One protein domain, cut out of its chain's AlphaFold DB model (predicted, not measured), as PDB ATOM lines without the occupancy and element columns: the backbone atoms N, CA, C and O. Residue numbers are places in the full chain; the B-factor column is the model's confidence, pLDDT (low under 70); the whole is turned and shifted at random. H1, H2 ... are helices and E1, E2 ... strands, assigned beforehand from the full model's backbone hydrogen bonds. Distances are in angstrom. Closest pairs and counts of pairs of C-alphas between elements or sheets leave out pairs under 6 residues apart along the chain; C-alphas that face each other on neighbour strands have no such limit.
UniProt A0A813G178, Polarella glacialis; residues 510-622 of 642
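Overview. This is residues 510 to 622 of the 642 residues of a protein of Polarella glacialis (UniProt A0A813G178). Picture a strongly twisted sheet of five antiparallel strands with H1 packed on it, H3 beside its strands and H2 only grazing it; two long links loop away, and residues 600 to 605 stick out. There are 113 printed residues, with three named helices and five named strands in the order H1 E1 H2 E2 E3 E4 H3 E5; the sheet's order is E4 E3 E2 E1 E5. The class is mixed, with under half of the residues in named elements. The whole is compact, with a radius of gyration of the C-alphas of 14.3 A and spans of 39 by 36 by 26 A.

Arrangement. Start at H1, residues 510 to 517, on the sheet; its closest C-alphas to E2, residues 561 to 569, are Cys 516 and Cys 568, 5.9 A apart. Next, E1, residues 520 to 525, is antiparallel to E5, residues 615 to 621, with N 522 and O 619 2.9 A apart, and to E2, with N 523 and O 563 2.8 A apart. H2, residues 534 to 540, only grazes the sheet and is near E4, residues 582 to 586. E2 bends by 64 degrees at residue 566. E2, E3, residues 574 to 579, and E4 form a meander, each strand the antiparallel neighbour of the one before, in two hairpins; look for N 576 and O 567 at 2.8 A and N 577 and O 584 at 2.8 A. H3, residues 588 to 592, stands at the sheet's level, height 3.0 A. Every O i to N i+4 pair is within hydrogen-bond range in H1 and H3, and 2 of 3 in H2.

Along the chain. Find C-alpha 510 at (4.772, -21.964, -59.118), where H1 begins. E2 runs 22.3 A from (20.315, -32.037, -49.421); E5, 17.9 A, ends at (8.794, -37.538, -62.919).

Size, cuts and confidence. The C-alphas of Gly 581 and Asn 603 are farthest apart, 42.0 A. The printed part has no cut. The links H2 to E2 and H3 to E5 are long; pLDDT is under 70 at residues 532 to 556 and 597 to 608.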
ATOM      1  N   ALA A 510       5.076 -21.198 -57.912       96.06
ATOM      2  CA  ALA A 510       4.772 -21.964 -59.118       96.06
ATOM      3  C   ALA A 510       5.570 -23.279 -59.199       96.06
ATOM      4  O   ALA A 510       5.023 -24.308 -59.592       96.06
ATOM      5  N   MET A 511       6.840 -23.266 -58.776       96.88
ATOM      6  CA  MET A 511       7.669 -24.476 -58.724       96.88
ATOM      7  C   MET A 511       7.110 -25.490 -57.720       96.88
ATOM      8  O   MET A 511       6.996 -26.673 -58.038       96.88
ATOM      9  N   LEU A 512       6.730 -25.033 -56.522       97.62
ATOM     10  CA  LEU A 512       6.151 -25.897 -55.489       97.62
ATOM     11  C   LEU A 512       4.781 -26.452 -55.908       97.62
ATOM     12  O   LEU A 512       4.496 -27.626 -55.686       97.62
ATOM     13  N   GLU A 513       3.948 -25.646 -56.566       97.88
ATOM     14  CA  GLU A 513       2.677 -26.108 -57.127       97.88
ATOM     15  C   GLU A 513       2.862 -27.183 -58.201       97.88
ATOM     16  O   GLU A 513       2.086 -28.137 -58.254       97.88
ATOM     17  N   GLU A 514       3.859 -27.034 -59.077       97.06
ATOM     18  CA  GLU A 514       4.177 -28.046 -60.084       97.06
ATOM     19  C   GLU A 514       4.684 -29.338 -59.432       97.06
ATOM     20  O   GLU A 514       4.227 -30.424 -59.793       97.06
ATOM     21  N   ALA A 515       5.534 -29.227 -58.408       97.50
ATOM     22  CA  ALA A 515       5.999 -30.369 -57.625       97.50
ATOM     23  C   ALA A 515       4.838 -31.142 -56.983       97.50
ATOM     24  O   ALA A 515       4.794 -32.366 -57.061       97.50
ATOM     25  N   CYS A 516       3.850 -30.440 -56.423       98.00
ATOM     26  CA  CYS A 516       2.669 -31.062 -55.824       98.00
ATOM     27  C   CYS A 516       1.731 -31.746 -56.831       98.00
ATOM     28  O   CYS A 516       0.914 -32.576 -56.429       98.00
ATOM     29  N   LYS A 517       1.808 -31.393 -58.122       97.56
ATOM     30  CA  LYS A 517       1.033 -32.035 -59.200       97.56
ATOM     31  C   LYS A 517       1.735 -33.273 -59.756       97.56
ATOM     32  O   LYS A 517       1.077 -34.109 -60.371       97.56
ATOM     33  N   ALA A 518       3.051 -33.382 -59.577       97.00
ATOM     34  CA  ALA A 518       3.828 -34.489 -60.106       97.00
ATOM     35  C   ALA A 518       3.631 -35.774 -59.273       97.00
ATOM     36  O   ALA A 518       3.614 -35.713 -58.042       97.00
ATOM     37  N   PRO A 519       3.542 -36.957 -59.910       95.81
ATOM     38  CA  PRO A 519       3.523 -38.242 -59.202       95.81
ATOM     39  C   PRO A 519       4.736 -38.459 -58.289       95.81
ATOM     40  O   PRO A 519       4.609 -38.980 -57.174       95.81
ATOM     41  N   ILE A 520       5.910 -38.038 -58.762       96.88
ATOM     42  CA  ILE A 520       7.147 -37.987 -57.989       96.88
ATOM     43  C   ILE A 520       7.718 -36.581 -58.097       96.88
ATOM     44  O   ILE A 520       7.893 -36.061 -59.199       96.88
ATOM     45  N   ALA A 521       8.061 -36.012 -56.946       97.50
ATOM     46  CA  ALA A 521       8.862 -34.811 -56.839       97.50
ATOM     47  C   ALA A 521       9.937 -35.016 -55.771       97.50
ATOM     48  O   ALA A 521       9.658 -35.493 -54.670       97.50
ATOM     49  N   VAL A 522      11.163 -34.647 -56.110       96.62
ATOM     50  CA  VAL A 522      12.284 -34.590 -55.178       96.62
ATOM     51  C   VAL A 522      12.785 -33.160 -55.152       96.62
ATOM     52  O   VAL A 522      12.965 -32.519 -56.190       96.62
ATOM     53  N   LEU A 523      12.950 -32.651 -53.943       96.62
ATOM     54  CA  LEU A 523      13.291 -31.275 -53.658       96.62
ATOM     55  C   LEU A 523      14.754 -31.212 -53.248       96.62
ATOM     56  O   LEU A 523      15.152 -31.916 -52.324       96.62
ATOM     57  N   ALA A 524      15.533 -30.349 -53.885       94.94
ATOM     58  CA  ALA A 524      16.834 -29.970 -53.370       94.94
ATOM     59  C   ALA A 524      16.636 -28.819 -52.380       94.94
ATOM     60  O   ALA A 524      16.130 -27.753 -52.747       94.94
ATOM     61  N   ILE A 525      16.991 -29.049 -51.122       93.62
ATOM     62  CA  ILE A 525      16.772 -28.131 -50.014       93.62
ATOM     63  C   ILE A 525      18.063 -27.832 -49.253       93.62
ATOM     64  O   ILE A 525      19.029 -28.591 -49.302       93.62
ATOM     65  N   ASP A 526      18.043 -26.739 -48.504       90.75
ATOM     66  CA  ASP A 526      18.893 -26.568 -47.336       90.75
ATOM     67  C   ASP A 526      18.367 -27.427 -46.179       90.75
ATOM     68  O   ASP A 526      17.222 -27.279 -45.738       90.75
ATOM     69  N   SER A 527      19.194 -28.367 -45.730       87.12
ATOM     70  CA  SER A 527      18.845 -29.291 -44.654       87.12
ATOM     71  C   SER A 527      19.073 -28.744 -43.253       87.12
ATOM     72  O   SER A 527      18.523 -29.325 -42.313       87.12
ATOM     73  N   ASP A 528      19.822 -27.652 -43.080       83.38
ATOM     74  CA  ASP A 528      20.188 -27.146 -41.754       83.38
ATOM     75  C   ASP A 528      18.946 -26.865 -40.883       83.38
ATOM     76  O   ASP A 528      18.904 -27.318 -39.732       83.38
ATOM     77  N   PRO A 529      17.857 -26.257 -41.407       82.75
ATOM     78  CA  PRO A 529      16.636 -26.045 -40.622       82.75
ATOM     79  C   PRO A 529      15.870 -27.321 -40.255       82.75
ATOM     80  O   PRO A 529      14.976 -27.270 -39.410       82.75
ATOM     81  N   LEU A 530      16.181 -28.459 -40.882       79.12
ATOM     82  CA  LEU A 530      15.550 -29.747 -40.595       79.12
ATOM     83  C   LEU A 530      16.326 -30.574 -39.556       79.12
ATOM     84  O   LEU A 530      15.891 -31.669 -39.206       79.12
ATOM     85  N   GLN A 531      17.456 -30.091 -39.033       75.31
ATOM     86  CA  GLN A 531      18.221 -30.825 -38.023       75.31
ATOM     87  C   GLN A 531      17.638 -30.596 -36.605       75.31
ATOM     88  O   GLN A 531      17.305 -29.465 -36.250       75.31
ATOM     89  N   PRO A 532      17.486 -31.622 -35.742       59.09
ATOM     90  CA  PRO A 532      17.017 -31.467 -34.354       59.09
ATOM     91  C   PRO A 532      18.199 -31.021 -33.474       59.09
ATOM     92  O   PRO A 532      18.991 -31.871 -33.064       59.09
ATOM     93  N   PRO A 533      18.404 -29.703 -33.278       53.34
ATOM     94  CA  PRO A 533      17.548 -28.906 -32.383       53.34
ATOM     95  C   PRO A 533      16.646 -27.864 -33.067       53.34
ATOM     96  O   PRO A 533      15.634 -27.474 -32.485       53.34
ATOM     97  N   ALA A 534      16.962 -27.447 -34.297       52.50
ATOM     98  CA  ALA A 534      16.254 -26.389 -35.024       52.50
ATOM     99  C   ALA A 534      14.774 -26.732 -35.274       52.50
ATOM    100  O   ALA A 534      13.901 -25.875 -35.137       52.50
ATOM    101  N   LEU A 535      14.468 -28.008 -35.537       51.34
ATOM    102  CA  LEU A 535      13.089 -28.490 -35.695       51.34
ATOM    103  C   LEU A 535      12.241 -28.307 -34.428       51.34
ATOM    104  O   LEU A 535      11.067 -27.953 -34.531       51.34
ATOM    105  N   PHE A 536      12.819 -28.534 -33.243       47.22
ATOM    106  CA  PHE A 536      12.096 -28.475 -31.967       47.22
ATOM    107  C   PHE A 536      11.762 -27.033 -31.563       47.22
ATOM    108  O   PHE A 536      10.694 -26.783 -31.004       47.22
ATOM    109  N   GLU A 537      12.631 -26.078 -31.896       46.31
ATOM    110  CA  GLU A 537      12.387 -24.650 -31.660       46.31
ATOM    111  C   GLU A 537      11.451 -24.034 -32.714       46.31
ATOM    112  O   GLU A 537      10.586 -23.225 -32.369       46.31
ATOM    113  N   ALA A 538      11.544 -24.458 -33.981       48.12
ATOM    114  CA  ALA A 538      10.753 -23.897 -35.079       48.12
ATOM    115  C   ALA A 538       9.290 -24.379 -35.138       48.12
ATOM    116  O   ALA A 538       8.431 -23.649 -35.632       48.12
ATOM    117  N   THR A 539       8.976 -25.591 -34.661       47.06
ATOM    118  CA  THR A 539       7.622 -26.171 -34.814       47.06
ATOM    119  C   THR A 539       6.677 -25.933 -33.637       47.06
ATOM    120  O   THR A 539       5.464 -25.981 -33.836       47.06
ATOM    121  N   LEU A 540       7.176 -25.660 -32.425       45.59
ATOM    122  CA  LEU A 540       6.333 -25.691 -31.219       45.59
ATOM    123  C   LEU A 540       6.019 -24.336 -30.576       45.59
ATOM    124  O   LEU A 540       5.049 -24.271 -29.823       45.59
ATOM    125  N   GLN A 541       6.781 -23.263 -30.829       44.47
ATOM    126  CA  GLN A 541       6.611 -22.028 -30.038       44.47
ATOM    127  C   GLN A 541       6.263 -20.759 -30.812       44.47
ATOM    128  O   GLN A 541       5.723 -19.841 -30.205       44.47
ATOM    129  N   ASN A 542       6.465 -20.699 -32.126       43.25
ATOM    130  CA  ASN A 542       5.877 -19.669 -32.981       43.25
ATOM    131  C   ASN A 542       5.958 -20.153 -34.433       43.25
ATOM    132  O   ASN A 542       7.066 -20.484 -34.858       43.25
ATOM    133  N   PRO A 543       4.864 -20.162 -35.223       44.59
ATOM    134  CA  PRO A 543       5.020 -20.201 -36.672       44.59
ATOM    135  C   PRO A 543       5.954 -19.047 -37.012       44.59
ATOM    136  O   PRO A 543       5.686 -17.920 -36.595       44.59
ATOM    137  N   ILE A 544       7.090 -19.358 -37.640       48.28
ATOM    138  CA  ILE A 544       8.145 -18.411 -38.000       48.28
ATOM    139  C   ILE A 544       7.460 -17.139 -38.493       48.28
ATOM    140  O   ILE A 544       6.880 -17.118 -39.578       48.28
ATOM    141  N   ASN A 545       7.445 -16.100 -37.654       42.88
ATOM    142  CA  ASN A 545       6.624 -14.907 -37.849       42.88
ATOM    143  C   ASN A 545       7.295 -13.999 -38.889       42.88
ATOM    144  O   ASN A 545       7.516 -12.821 -38.658       42.88
ATOM    145  N   GLY A 546       7.728 -14.562 -40.020       44.31
ATOM    146  CA  GLY A 546       8.351 -13.891 -41.154       44.31
ATOM    147  C   GLY A 546       9.578 -13.017 -40.855       44.31
ATOM    148  O   GLY A 546      10.089 -12.394 -41.784       44.31
ATOM    149  N   SER A 547      10.042 -12.901 -39.614       40.38
ATOM    150  CA  SER A 547      11.105 -11.988 -39.204       40.38
ATOM    151  C   SER A 547      12.368 -12.784 -38.907       40.38
ATOM    152  O   SER A 547      12.722 -13.004 -37.755       40.38
ATOM    153  N   GLY A 548      13.022 -13.206 -39.986       45.78
ATOM    154  CA  GLY A 548      14.370 -13.753 -39.966       45.78
ATOM    155  C   GLY A 548      14.430 -15.272 -39.872       45.78
ATOM    156  O   GLY A 548      13.827 -15.896 -39.007       45.78
ATOM    157  N   TYR A 549      15.232 -15.843 -40.766       47.53
ATOM    158  CA  TYR A 549      16.031 -17.024 -40.458       47.53
ATOM    159  C   TYR A 549      16.626 -16.854 -39.038       47.53
ATOM    160  O   TYR A 549      17.085 -15.749 -38.728       47.53
ATOM    161  N   PRO A 550      16.632 -17.879 -38.164       49.25
ATOM    162  CA  PRO A 550      17.142 -17.743 -36.791       49.25
ATOM    163  C   PRO A 550      18.639 -17.379 -36.723       49.25
ATOM    164  O   PRO A 550      19.140 -16.998 -35.667       49.25
ATOM    165  N   PHE A 551      19.344 -17.423 -37.855       51.66
ATOM    166  CA  PHE A 551      20.727 -16.990 -38.004       51.66
ATOM    167  C   PHE A 551      20.757 -15.579 -38.604       51.66
ATOM    168  O   PHE A 551      20.454 -15.369 -39.776       51.66
ATOM    169  N   GLY A 552      21.034 -14.588 -37.756       42.38
ATOM    170  CA  GLY A 552      20.866 -13.169 -38.054       42.38
ATOM    171  C   GLY A 552      21.487 -12.698 -39.373       42.38
ATOM    172  O   GLY A 552      22.700 -12.691 -39.534       42.38
ATOM    173  N   GLY A 553      20.633 -12.200 -40.271       42.91
ATOM    174  CA  GLY A 553      20.954 -11.144 -41.240       42.91
ATOM    175  C   GLY A 553      21.948 -11.447 -42.364       42.91
ATOM    176  O   GLY A 553      22.134 -10.572 -43.207       42.91
ATOM    177  N   LEU A 554      22.554 -12.631 -42.427       43.34
ATOM    178  CA  LEU A 554      23.499 -12.993 -43.480       43.34
ATOM    179  C   LEU A 554      23.115 -14.325 -44.123       43.34
ATOM    180  O   LEU A 554      22.946 -15.328 -43.445       43.34
ATOM    181  N   GLU A 555      23.044 -14.268 -45.453       58.81
ATOM    182  CA  GLU A 555      23.251 -15.367 -46.397       58.81
ATOM    183  C   GLU A 555      22.181 -16.462 -46.434       58.81
ATOM    184  O   GLU A 555      22.002 -17.272 -45.536       58.81
ATOM    185  N   THR A 556      21.476 -16.502 -47.564       61.91
ATOM    186  CA  THR A 556      20.641 -17.627 -47.992       61.91
ATOM    187  C   THR A 556      21.389 -18.942 -47.766       61.91
ATOM    188  O   THR A 556      22.570 -19.033 -48.138       61.91
ATOM    189  N   GLY A 557      20.682 -19.930 -47.219       75.94
ATOM    190  CA  GLY A 557      21.151 -21.288 -46.963       75.94
ATOM    191  C   GLY A 557      21.900 -21.962 -48.115       75.94
ATOM    192  O   GLY A 557      21.943 -21.448 -49.236       75.94
ATOM    193  N   GLN A 558      22.506 -23.121 -47.864       85.81
ATOM    194  CA  GLN A 558      23.084 -23.943 -48.930       85.81
ATOM    195  C   GLN A 558      22.163 -25.115 -49.236       85.81
ATOM    196  O   GLN A 558      21.862 -25.916 -48.366       85.81
ATOM    197  N   VAL A 559      21.753 -25.236 -50.494       89.44
ATOM    198  CA  VAL A 559      21.039 -26.398 -51.017       89.44
ATOM    199  C   VAL A 559      22.025 -27.559 -51.050       89.44
ATOM    200  O   VAL A 559      22.789 -27.721 -51.999       89.44
ATOM    201  N   ASN A 560      22.047 -28.308 -49.956       87.25
ATOM    202  CA  ASN A 560      23.027 -29.347 -49.663       87.25
ATOM    203  C   ASN A 560      22.385 -30.733 -49.529       87.25
ATOM    204  O   ASN A 560      23.088 -31.709 -49.274       87.25
ATOM    205  N   HIS A 561      21.063 -30.823 -49.695       90.62
ATOM    206  CA  HIS A 561      20.315 -32.037 -49.421       90.62
ATOM    207  C   HIS A 561      19.173 -32.250 -50.407       90.62
ATOM    208  O   HIS A 561      18.588 -31.296 -50.910       90.62
ATOM    209  N   ALA A 562      18.821 -33.502 -50.671       92.19
ATOM    210  CA  ALA A 562      17.686 -33.869 -51.513       92.19
ATOM    211  C   ALA A 562      16.647 -34.621 -50.682       92.19
ATOM    212  O   ALA A 562      17.004 -35.512 -49.924       92.19
ATOM    213  N   VAL A 563      15.362 -34.305 -50.832       92.44
ATOM    214  CA  VAL A 563      14.270 -34.931 -50.068       92.44
ATOM    215  C   VAL A 563      13.115 -35.316 -50.975       92.44
ATOM    216  O   VAL A 563      12.813 -34.620 -51.943       92.44
ATOM    217  N   PHE A 564      12.427 -36.411 -50.661       94.38
ATOM    218  CA  PHE A 564      11.230 -36.805 -51.399       94.38
ATOM    219  C   PHE A 564      10.009 -36.031 -50.881       94.38
ATOM    220  O   PHE A 564       9.726 -36.036 -49.682       94.38
ATOM    221  N   LEU A 565       9.271 -35.371 -51.777       96.19
ATOM    222  CA  LEU A 565       7.999 -34.728 -51.449       96.19
ATOM    223  C   LEU A 565       6.883 -35.779 -51.466       96.19
ATOM    224  O   LEU A 565       6.300 -36.093 -52.505       96.19
ATOM    225  N   GLU A 566       6.585 -36.333 -50.294       93.50
ATOM    226  CA  GLU A 566       5.624 -37.424 -50.144       93.50
ATOM    227  C   GLU A 566       4.178 -36.951 -50.348       93.50
ATOM    228  O   GLU A 566       3.380 -37.613 -51.027       93.50
ATOM    229  N   LYS A 567       3.821 -35.810 -49.749       95.12
ATOM    230  CA  LYS A 567       2.447 -35.296 -49.758       95.12
ATOM    231  C   LYS A 567       2.404 -33.774 -49.663       95.12
ATOM    232  O   LYS A 567       3.128 -33.180 -48.870       95.12
ATOM    233  N   CYS A 568       1.468 -33.170 -50.391       97.75
ATOM    234  CA  CYS A 568       1.084 -31.770 -50.233       97.75
ATOM    235  C   CYS A 568      -0.346 -31.658 -49.692       97.75
ATOM    236  O   CYS A 568      -1.265 -32.274 -50.231       97.75
ATOM    237  N   ASP A 569      -0.547 -30.825 -48.674       97.06
ATOM    238  CA  ASP A 569      -1.858 -30.348 -48.222       97.06
ATOM    239  C   ASP A 569      -1.832 -28.805 -48.173       97.06
ATOM    240  O   ASP A 569      -1.688 -28.214 -47.096       97.06
ATOM    241  N   PRO A 570      -1.928 -28.121 -49.339       95.88
ATOM    242  CA  PRO A 570      -1.845 -26.660 -49.402       95.88
ATOM    243  C   PRO A 570      -2.942 -25.967 -48.587       95.88
ATOM    244  O   PRO A 570      -2.707 -24.901 -48.029       95.88
ATOM    245  N   GLY A 571      -4.121 -26.593 -48.463       95.69
ATOM    246  CA  GLY A 571      -5.239 -26.069 -47.673       95.69
ATOM    247  C   GLY A 571      -4.948 -26.009 -46.171       95.69
ATOM    248  O   GLY A 571      -5.480 -25.138 -45.487       95.69
ATOM    249  N   LYS A 572      -4.083 -26.894 -45.663       95.00
ATOM    250  CA  LYS A 572      -3.584 -26.859 -44.277       95.00
ATOM    251  C   LYS A 572      -2.189 -26.260 -44.143       95.00
ATOM    252  O   LYS A 572      -1.686 -26.182 -43.028       95.00
ATOM    253  N   ASN A 573      -1.573 -25.858 -45.254       94.38
ATOM    254  CA  ASN A 573      -0.183 -25.419 -45.306       94.38
ATOM    255  C   ASN A 573       0.800 -26.459 -44.723       94.38
ATOM    256  O   ASN A 573       1.727 -26.116 -43.992       94.38
ATOM    257  N   VAL A 574       0.576 -27.743 -45.030       94.69
ATOM    258  CA  VAL A 574       1.426 -28.853 -44.575       94.69
ATOM    259  C   VAL A 574       1.981 -29.601 -45.780       94.69
ATOM    260  O   VAL A 574       1.232 -30.117 -46.609       94.69
ATOM    261  N   TYR A 575       3.302 -29.703 -45.841       95.44
ATOM    262  CA  TYR A 575       4.040 -30.468 -46.836       95.44
ATOM    263  C   TYR A 575       4.819 -31.551 -46.094       95.44
ATOM    264  O   TYR A 575       5.579 -31.261 -45.170       95.44
ATOM    265  N   THR A 576       4.586 -32.808 -46.452       93.62
ATOM    266  CA  THR A 576       5.278 -33.951 -45.856       93.62
ATOM    267  C   THR A 576       6.486 -34.277 -46.714       93.62
ATOM    268  O   THR A 576       6.345 -34.712 -47.858       93.62
ATOM    269  N   LEU A 577       7.661 -34.046 -46.146       92.06
ATOM    270  CA  LEU A 577       8.940 -34.448 -46.702       92.06
ATOM    271  C   LEU A 577       9.335 -35.784 -46.091       92.06
ATOM    272  O   LEU A 577       9.114 -36.016 -44.903       92.06
ATOM    273  N   TRP A 578       9.959 -36.630 -46.889       89.00
ATOM    274  CA  TRP A 578      10.677 -37.783 -46.388       89.00
ATOM    275  C   TRP A 578      12.183 -37.527 -46.533       89.00
ATOM    276  O   TRP A 578      12.649 -37.122 -47.605       89.00
ATOM    277  N   THR A 579      12.923 -37.700 -45.437       85.94
ATOM    278  CA  THR A 579      14.361 -37.407 -45.319       85.94
ATOM    279  C   THR A 579      14.966 -38.184 -44.151       85.94
ATOM    280  O   THR A 579      14.287 -38.372 -43.145       85.94
ATOM    281  N   TRP A 580      16.221 -38.636 -44.256       79.38
ATOM    282  CA  TRP A 580      16.920 -39.392 -43.192       79.38
ATOM    283  C   TRP A 580      16.085 -40.531 -42.572       79.38
ATOM    284  O   TRP A 580      15.968 -40.655 -41.352       79.38
ATOM    285  N   GLY A 581      15.382 -41.293 -43.419       78.25
ATOM    286  CA  GLY A 581      14.536 -42.406 -42.974       78.25
ATOM    287  C   GLY A 581      13.292 -42.008 -42.165       78.25
ATOM    288  O   GLY A 581      12.671 -42.869 -41.546       78.25
ATOM    289  N   GLN A 582      12.908 -40.729 -42.144       81.94
ATOM    290  CA  GLN A 582      11.768 -40.236 -41.372       81.94
ATOM    291  C   GLN A 582      10.931 -39.204 -42.132       81.94
ATOM    292  O   GLN A 582      11.351 -38.605 -43.122       81.94
ATOM    293  N   ARG A 583       9.708 -38.985 -41.638       85.06
ATOM    294  CA  ARG A 583       8.812 -37.934 -42.129       85.06
ATOM    295  C   ARG A 583       9.068 -36.633 -41.387       85.06
ATOM    296  O   ARG A 583       9.067 -36.599 -40.159       85.06
ATOM    297  N   THR A 584       9.179 -35.550 -42.137       84.81
ATOM    298  CA  THR A 584       9.247 -34.187 -41.616       84.81
ATOM    299  C   THR A 584       8.093 -33.380 -42.191       84.81
ATOM    300  O   THR A 584       7.833 -33.404 -43.393       84.81
ATOM    301  N   PHE A 585       7.375 -32.667 -41.330       89.38
ATOM    302  CA  PHE A 585       6.254 -31.821 -41.727       89.38
ATOM    303  C   PHE A 585       6.728 -30.375 -41.768       89.38
ATOM    304  O   PHE A 585       7.203 -29.853 -40.762       89.38
ATOM    305  N   VAL A 586       6.606 -29.735 -42.926       91.00
ATOM    306  CA  VAL A 586       7.039 -28.350 -43.143       91.00
ATOM    307  C   VAL A 586       5.902 -27.508 -43.707       91.00
ATOM    308  O   VAL A 586       4.914 -28.039 -44.219       91.00
ATOM    309  N   THR A 587       6.040 -26.186 -43.624       93.06
ATOM    310  CA  THR A 587       5.085 -25.239 -44.208       93.06
ATOM    311  C   THR A 587       5.609 -24.648 -45.513       93.06
ATOM    312  O   THR A 587       6.803 -24.728 -45.825       93.06
ATOM    313  N   LYS A 588       4.719 -24.005 -46.276       95.00
ATOM    314  CA  LYS A 588       5.080 -23.244 -47.477       95.00
ATOM    315  C   LYS A 588       6.086 -22.139 -47.160       95.00
ATOM    316  O   LYS A 588       6.989 -21.903 -47.953       95.00
ATOM    317  N   GLU A 589       5.948 -21.466 -46.019       91.25
ATOM    318  CA  GLU A 589       6.830 -20.366 -45.613       91.25
ATOM    319  C   GLU A 589       8.245 -20.856 -45.318       91.25
ATOM    320  O   GLU A 589       9.190 -20.155 -45.658       91.25
ATOM    321  N   LEU A 590       8.411 -22.052 -44.738       89.38
ATOM    322  CA  LEU A 590       9.742 -22.634 -44.558       89.38
ATOM    323  C   LEU A 590      10.368 -23.006 -45.910       89.38
ATOM    324  O   LEU A 590      11.529 -22.693 -46.163       89.38
ATOM    325  N   LEU A 591       9.591 -23.637 -46.797       93.31
ATOM    326  CA  LEU A 591      10.070 -24.037 -48.122       93.31
ATOM    327  C   LEU A 591      10.466 -22.830 -48.976       93.31
ATOM    328  O   LEU A 591      11.570 -22.797 -49.515       93.31
ATOM    329  N   LEU A 592       9.583 -21.839 -49.091       92.12
ATOM    330  CA  LEU A 592       9.739 -20.731 -50.030       92.12
ATOM    331  C   LEU A 592      10.390 -19.494 -49.416       92.12
ATOM    332  O   LEU A 592      10.999 -18.733 -50.153       92.12
ATOM    333  N   GLY A 593      10.274 -19.270 -48.106       88.06
ATOM    334  CA  GLY A 593      10.772 -18.068 -47.436       88.06
ATOM    335  C   GLY A 593      10.243 -16.756 -48.018       88.06
ATOM    336  O   GLY A 593       9.154 -16.683 -48.587       88.06
ATOM    337  N   LYS A 594      11.024 -15.687 -47.845       84.75
ATOM    338  CA  LYS A 594      10.788 -14.376 -48.461       84.75
ATOM    339  C   LYS A 594      11.846 -14.106 -49.526       84.75
ATOM    340  O   LYS A 594      12.991 -14.502 -49.311       84.75
ATOM    341  N   PRO A 595      11.516 -13.387 -50.612       81.38
ATOM    342  CA  PRO A 595      12.529 -12.880 -51.527       81.38
ATOM    343  C   PRO A 595      13.584 -12.075 -50.760       81.38
ATOM    344  O   PRO A 595      13.246 -11.180 -49.982       81.38
ATOM    345  N   VAL A 596      14.854 -12.401 -50.967       75.00
ATOM    346  CA  VAL A 596      15.989 -11.659 -50.420       75.00
ATOM    347  C   VAL A 596      16.407 -10.650 -51.482       75.00
ATOM    348  O   VAL A 596      16.623 -11.020 -52.639       75.00
ATOM    349  N   GLN A 597      16.487  -9.366 -51.114       62.88
ATOM    350  CA  GLN A 597      17.061  -8.362 -52.010       62.88
ATOM    351  C   GLN A 597      18.485  -8.794 -52.351       62.88
ATOM    352  O   GLN A 597      19.299  -9.046 -51.462       62.88
ATOM    353  N   SER A 598      18.746  -8.943 -53.648       55.62
ATOM    354  CA  SER A 598      20.030  -9.389 -54.171       55.62
ATOM    355  C   SER A 598      21.153  -8.505 -53.644       55.62
ATOM    356  O   SER A 598      20.984  -7.290 -53.515       55.62
ATOM    357  N   TYR A 599      22.312  -9.113 -53.386       55.66
ATOM    358  CA  TYR A 599      23.542  -8.380 -53.113       55.66
ATOM    359  C   TYR A 599      23.690  -7.229 -54.120       55.66
ATOM    360  O   TYR A 599      23.575  -7.483 -55.323       55.66
ATOM    361  N   PRO A 600      23.981  -5.990 -53.677       52.56
ATOM    362  CA  PRO A 600      24.085  -4.820 -54.557       52.56
ATOM    363  C   PRO A 600      25.150  -4.960 -55.661       52.56
ATOM    364  O   PRO A 600      25.235  -4.130 -56.558       52.56
ATOM    365  N   HIS A 601      25.966  -6.014 -55.604       52.41
ATOM    366  CA  HIS A 601      27.001  -6.341 -56.578       52.41
ATOM    367  C   HIS A 601      26.474  -7.161 -57.772       52.41
ATOM    368  O   HIS A 601      27.126  -7.190 -58.807       52.41
ATOM    369  N   LEU A 602      25.293  -7.785 -57.683       54.09
ATOM    370  CA  LEU A 602      24.682  -8.551 -58.780       54.09
ATOM    371  C   LEU A 602      23.837  -7.647 -59.696       54.09
ATOM    372  O   LEU A 602      22.642  -7.864 -59.902       54.09
ATOM    373  N   ASN A 603      24.452  -6.602 -60.251       45.56
ATOM    374  CA  ASN A 603      23.801  -5.759 -61.255       45.56
ATOM    375  C   ASN A 603      23.464  -6.600 -62.501       45.56
ATOM    376  O   ASN A 603      24.363  -7.076 -63.188       45.56
ATOM    377  N   GLY A 604      22.173  -6.771 -62.807       51.25
ATOM    378  CA  GLY A 604      21.701  -7.506 -63.995       51.25
ATOM    379  C   GLY A 604      20.700  -8.623 -63.706       51.25
ATOM    380  O   GLY A 604      20.136  -9.205 -64.630       51.25
ATOM    381  N   THR A 605      20.427  -8.899 -62.436       50.59
ATOM    382  CA  THR A 605      19.376  -9.824 -62.030       50.59
ATOM    383  C   THR A 605      18.104  -8.991 -61.693       50.59
ATOM    384  O   THR A 605      18.137  -8.203 -60.758       50.59
ATOM    385  N   ARG A 606      16.993  -9.113 -62.453       56.00
ATOM    386  CA  ARG A 606      15.568  -8.804 -62.059       56.00
ATOM    387  C   ARG A 606      15.147  -9.100 -60.577       56.00
ATOM    388  O   ARG A 606      14.647 -10.181 -60.321       56.00
ATOM    389  N   ASP A 607      15.282  -8.187 -59.618       55.03
ATOM    390  CA  ASP A 607      14.759  -8.255 -58.223       55.03
ATOM    391  C   ASP A 607      14.081  -9.570 -57.720       55.03
ATOM    392  O   ASP A 607      12.978  -9.918 -58.141       55.03
ATOM    393  N   GLY A 608      14.671 -10.238 -56.709       55.38
ATOM    394  CA  GLY A 608      13.992 -11.289 -55.914       55.38
ATOM    395  C   GLY A 608      14.308 -12.759 -56.248       55.38
ATOM    396  O   GLY A 608      13.426 -13.608 -56.151       55.38
ATOM    397  N   PHE A 609      15.548 -13.077 -56.632       72.94
ATOM    398  CA  PHE A 609      15.973 -14.429 -57.061       72.94
ATOM    399  C   PHE A 609      16.095 -15.454 -55.961       72.94
ATOM    400  O   PHE A 609      15.679 -16.598 -56.127       72.94
ATOM    401  N   TYR A 610      16.735 -15.038 -54.878       79.44
ATOM    402  CA  TYR A 610      16.978 -15.902 -53.749       79.44
ATOM    403  C   TYR A 610      15.872 -15.720 -52.754       79.44
ATOM    404  O   TYR A 610      15.275 -14.644 -52.638       79.44
ATOM    405  N   THR A 611      15.643 -16.772 -52.000       82.38
ATOM    406  CA  THR A 611      14.690 -16.716 -50.922       82.38
ATOM    407  C   THR A 611      15.360 -17.057 -49.611       82.38
ATOM    408  O   THR A 611      16.359 -17.766 -49.549       82.38
ATOM    409  N   SER A 612      14.792 -16.551 -48.525       84.81
ATOM    410  CA  SER A 612      15.152 -16.983 -47.179       84.81
ATOM    411  C   SER A 612      14.560 -18.360 -46.843       84.81
ATOM    412  O   SER A 612      14.435 -18.683 -45.665       84.81
ATOM    413  N   GLY A 613      14.043 -19.089 -47.836       90.00
ATOM    414  CA  GLY A 613      13.476 -20.418 -47.657       90.00
ATOM    415  C   GLY A 613      14.574 -21.465 -47.667       90.00
ATOM    416  O   GLY A 613      15.760 -21.140 -47.662       90.00
ATOM    417  N   ILE A 614      14.170 -22.728 -47.718       92.50
ATOM    418  CA  ILE A 614      15.112 -23.841 -47.864       92.50
ATOM    419  C   ILE A 614      15.122 -24.425 -49.273       92.50
ATOM    420  O   ILE A 614      16.076 -25.094 -49.634       92.50
ATOM    421  N   LEU A 615      14.091 -24.194 -50.088       94.88
ATOM    422  CA  LEU A 615      13.929 -24.872 -51.371       94.88
ATOM    423  C   LEU A 615      14.750 -24.208 -52.488       94.88
ATOM    424  O   LEU A 615      14.552 -23.039 -52.823       94.88
ATOM    425  N   GLY A 616      15.657 -24.980 -53.087       94.19
ATOM    426  CA  GLY A 616      16.476 -24.592 -54.231       94.19
ATOM    427  C   GLY A 616      15.802 -24.907 -55.557       94.19
ATOM    428  O   GLY A 616      15.147 -24.062 -56.164       94.19
ATOM    429  N   TRP A 617      15.978 -26.144 -56.005       94.25
ATOM    430  CA  TRP A 617      15.468 -26.666 -57.270       94.25
ATOM    431  C   TRP A 617      14.728 -27.984 -57.040       94.25
ATOM    432  O   TRP A 617      14.765 -28.564 -55.955       94.25
ATOM    433  N   ILE A 618      13.991 -28.431 -58.050       96.19
ATOM    434  CA  ILE A 618      13.119 -29.603 -57.960       96.19
ATOM    435  C   ILE A 618      13.385 -30.476 -59.172       96.19
ATOM    436  O   ILE A 618      13.555 -29.947 -60.267       96.19
ATOM    437  N   PHE A 619      13.345 -31.794 -59.020       95.50
ATOM    438  CA  PHE A 619      13.088 -32.665 -60.159       95.50
ATOM    439  C   PHE A 619      11.784 -33.421 -59.980       95.50
ATOM    440  O   PHE A 619      11.400 -33.800 -58.873       95.50
ATOM    441  N   THR A 620      11.084 -33.621 -61.090       97.19
ATOM    442  CA  THR A 620       9.811 -34.342 -61.120       97.19
ATOM    443  C   THR A 620       9.859 -35.454 -62.144       97.19
ATOM    444  O   THR A 620      10.543 -35.302 -63.149       97.19
ATOM    445  N   ALA A 621       9.103 -36.525 -61.912       97.44
ATOM    446  CA  ALA A 621       8.794 -37.538 -62.919       97.44
ATOM    447  C   ALA A 621       7.281 -37.569 -63.145       97.44
ATOM    448  O   ALA A 621       6.511 -37.563 -62.180       97.44
ATOM    449  N   GLN A 622       6.855 -37.595 -64.409       96.62
ATOM    450  CA  GLN A 622       5.431 -37.658 -64.764       96.62
ATOM    451  C   GLN A 622       4.921 -39.094 -64.857       96.62
ATOM    452  O   GLN A 622       3.727 -39.327 -64.704       96.62
TER     453      GLN A 622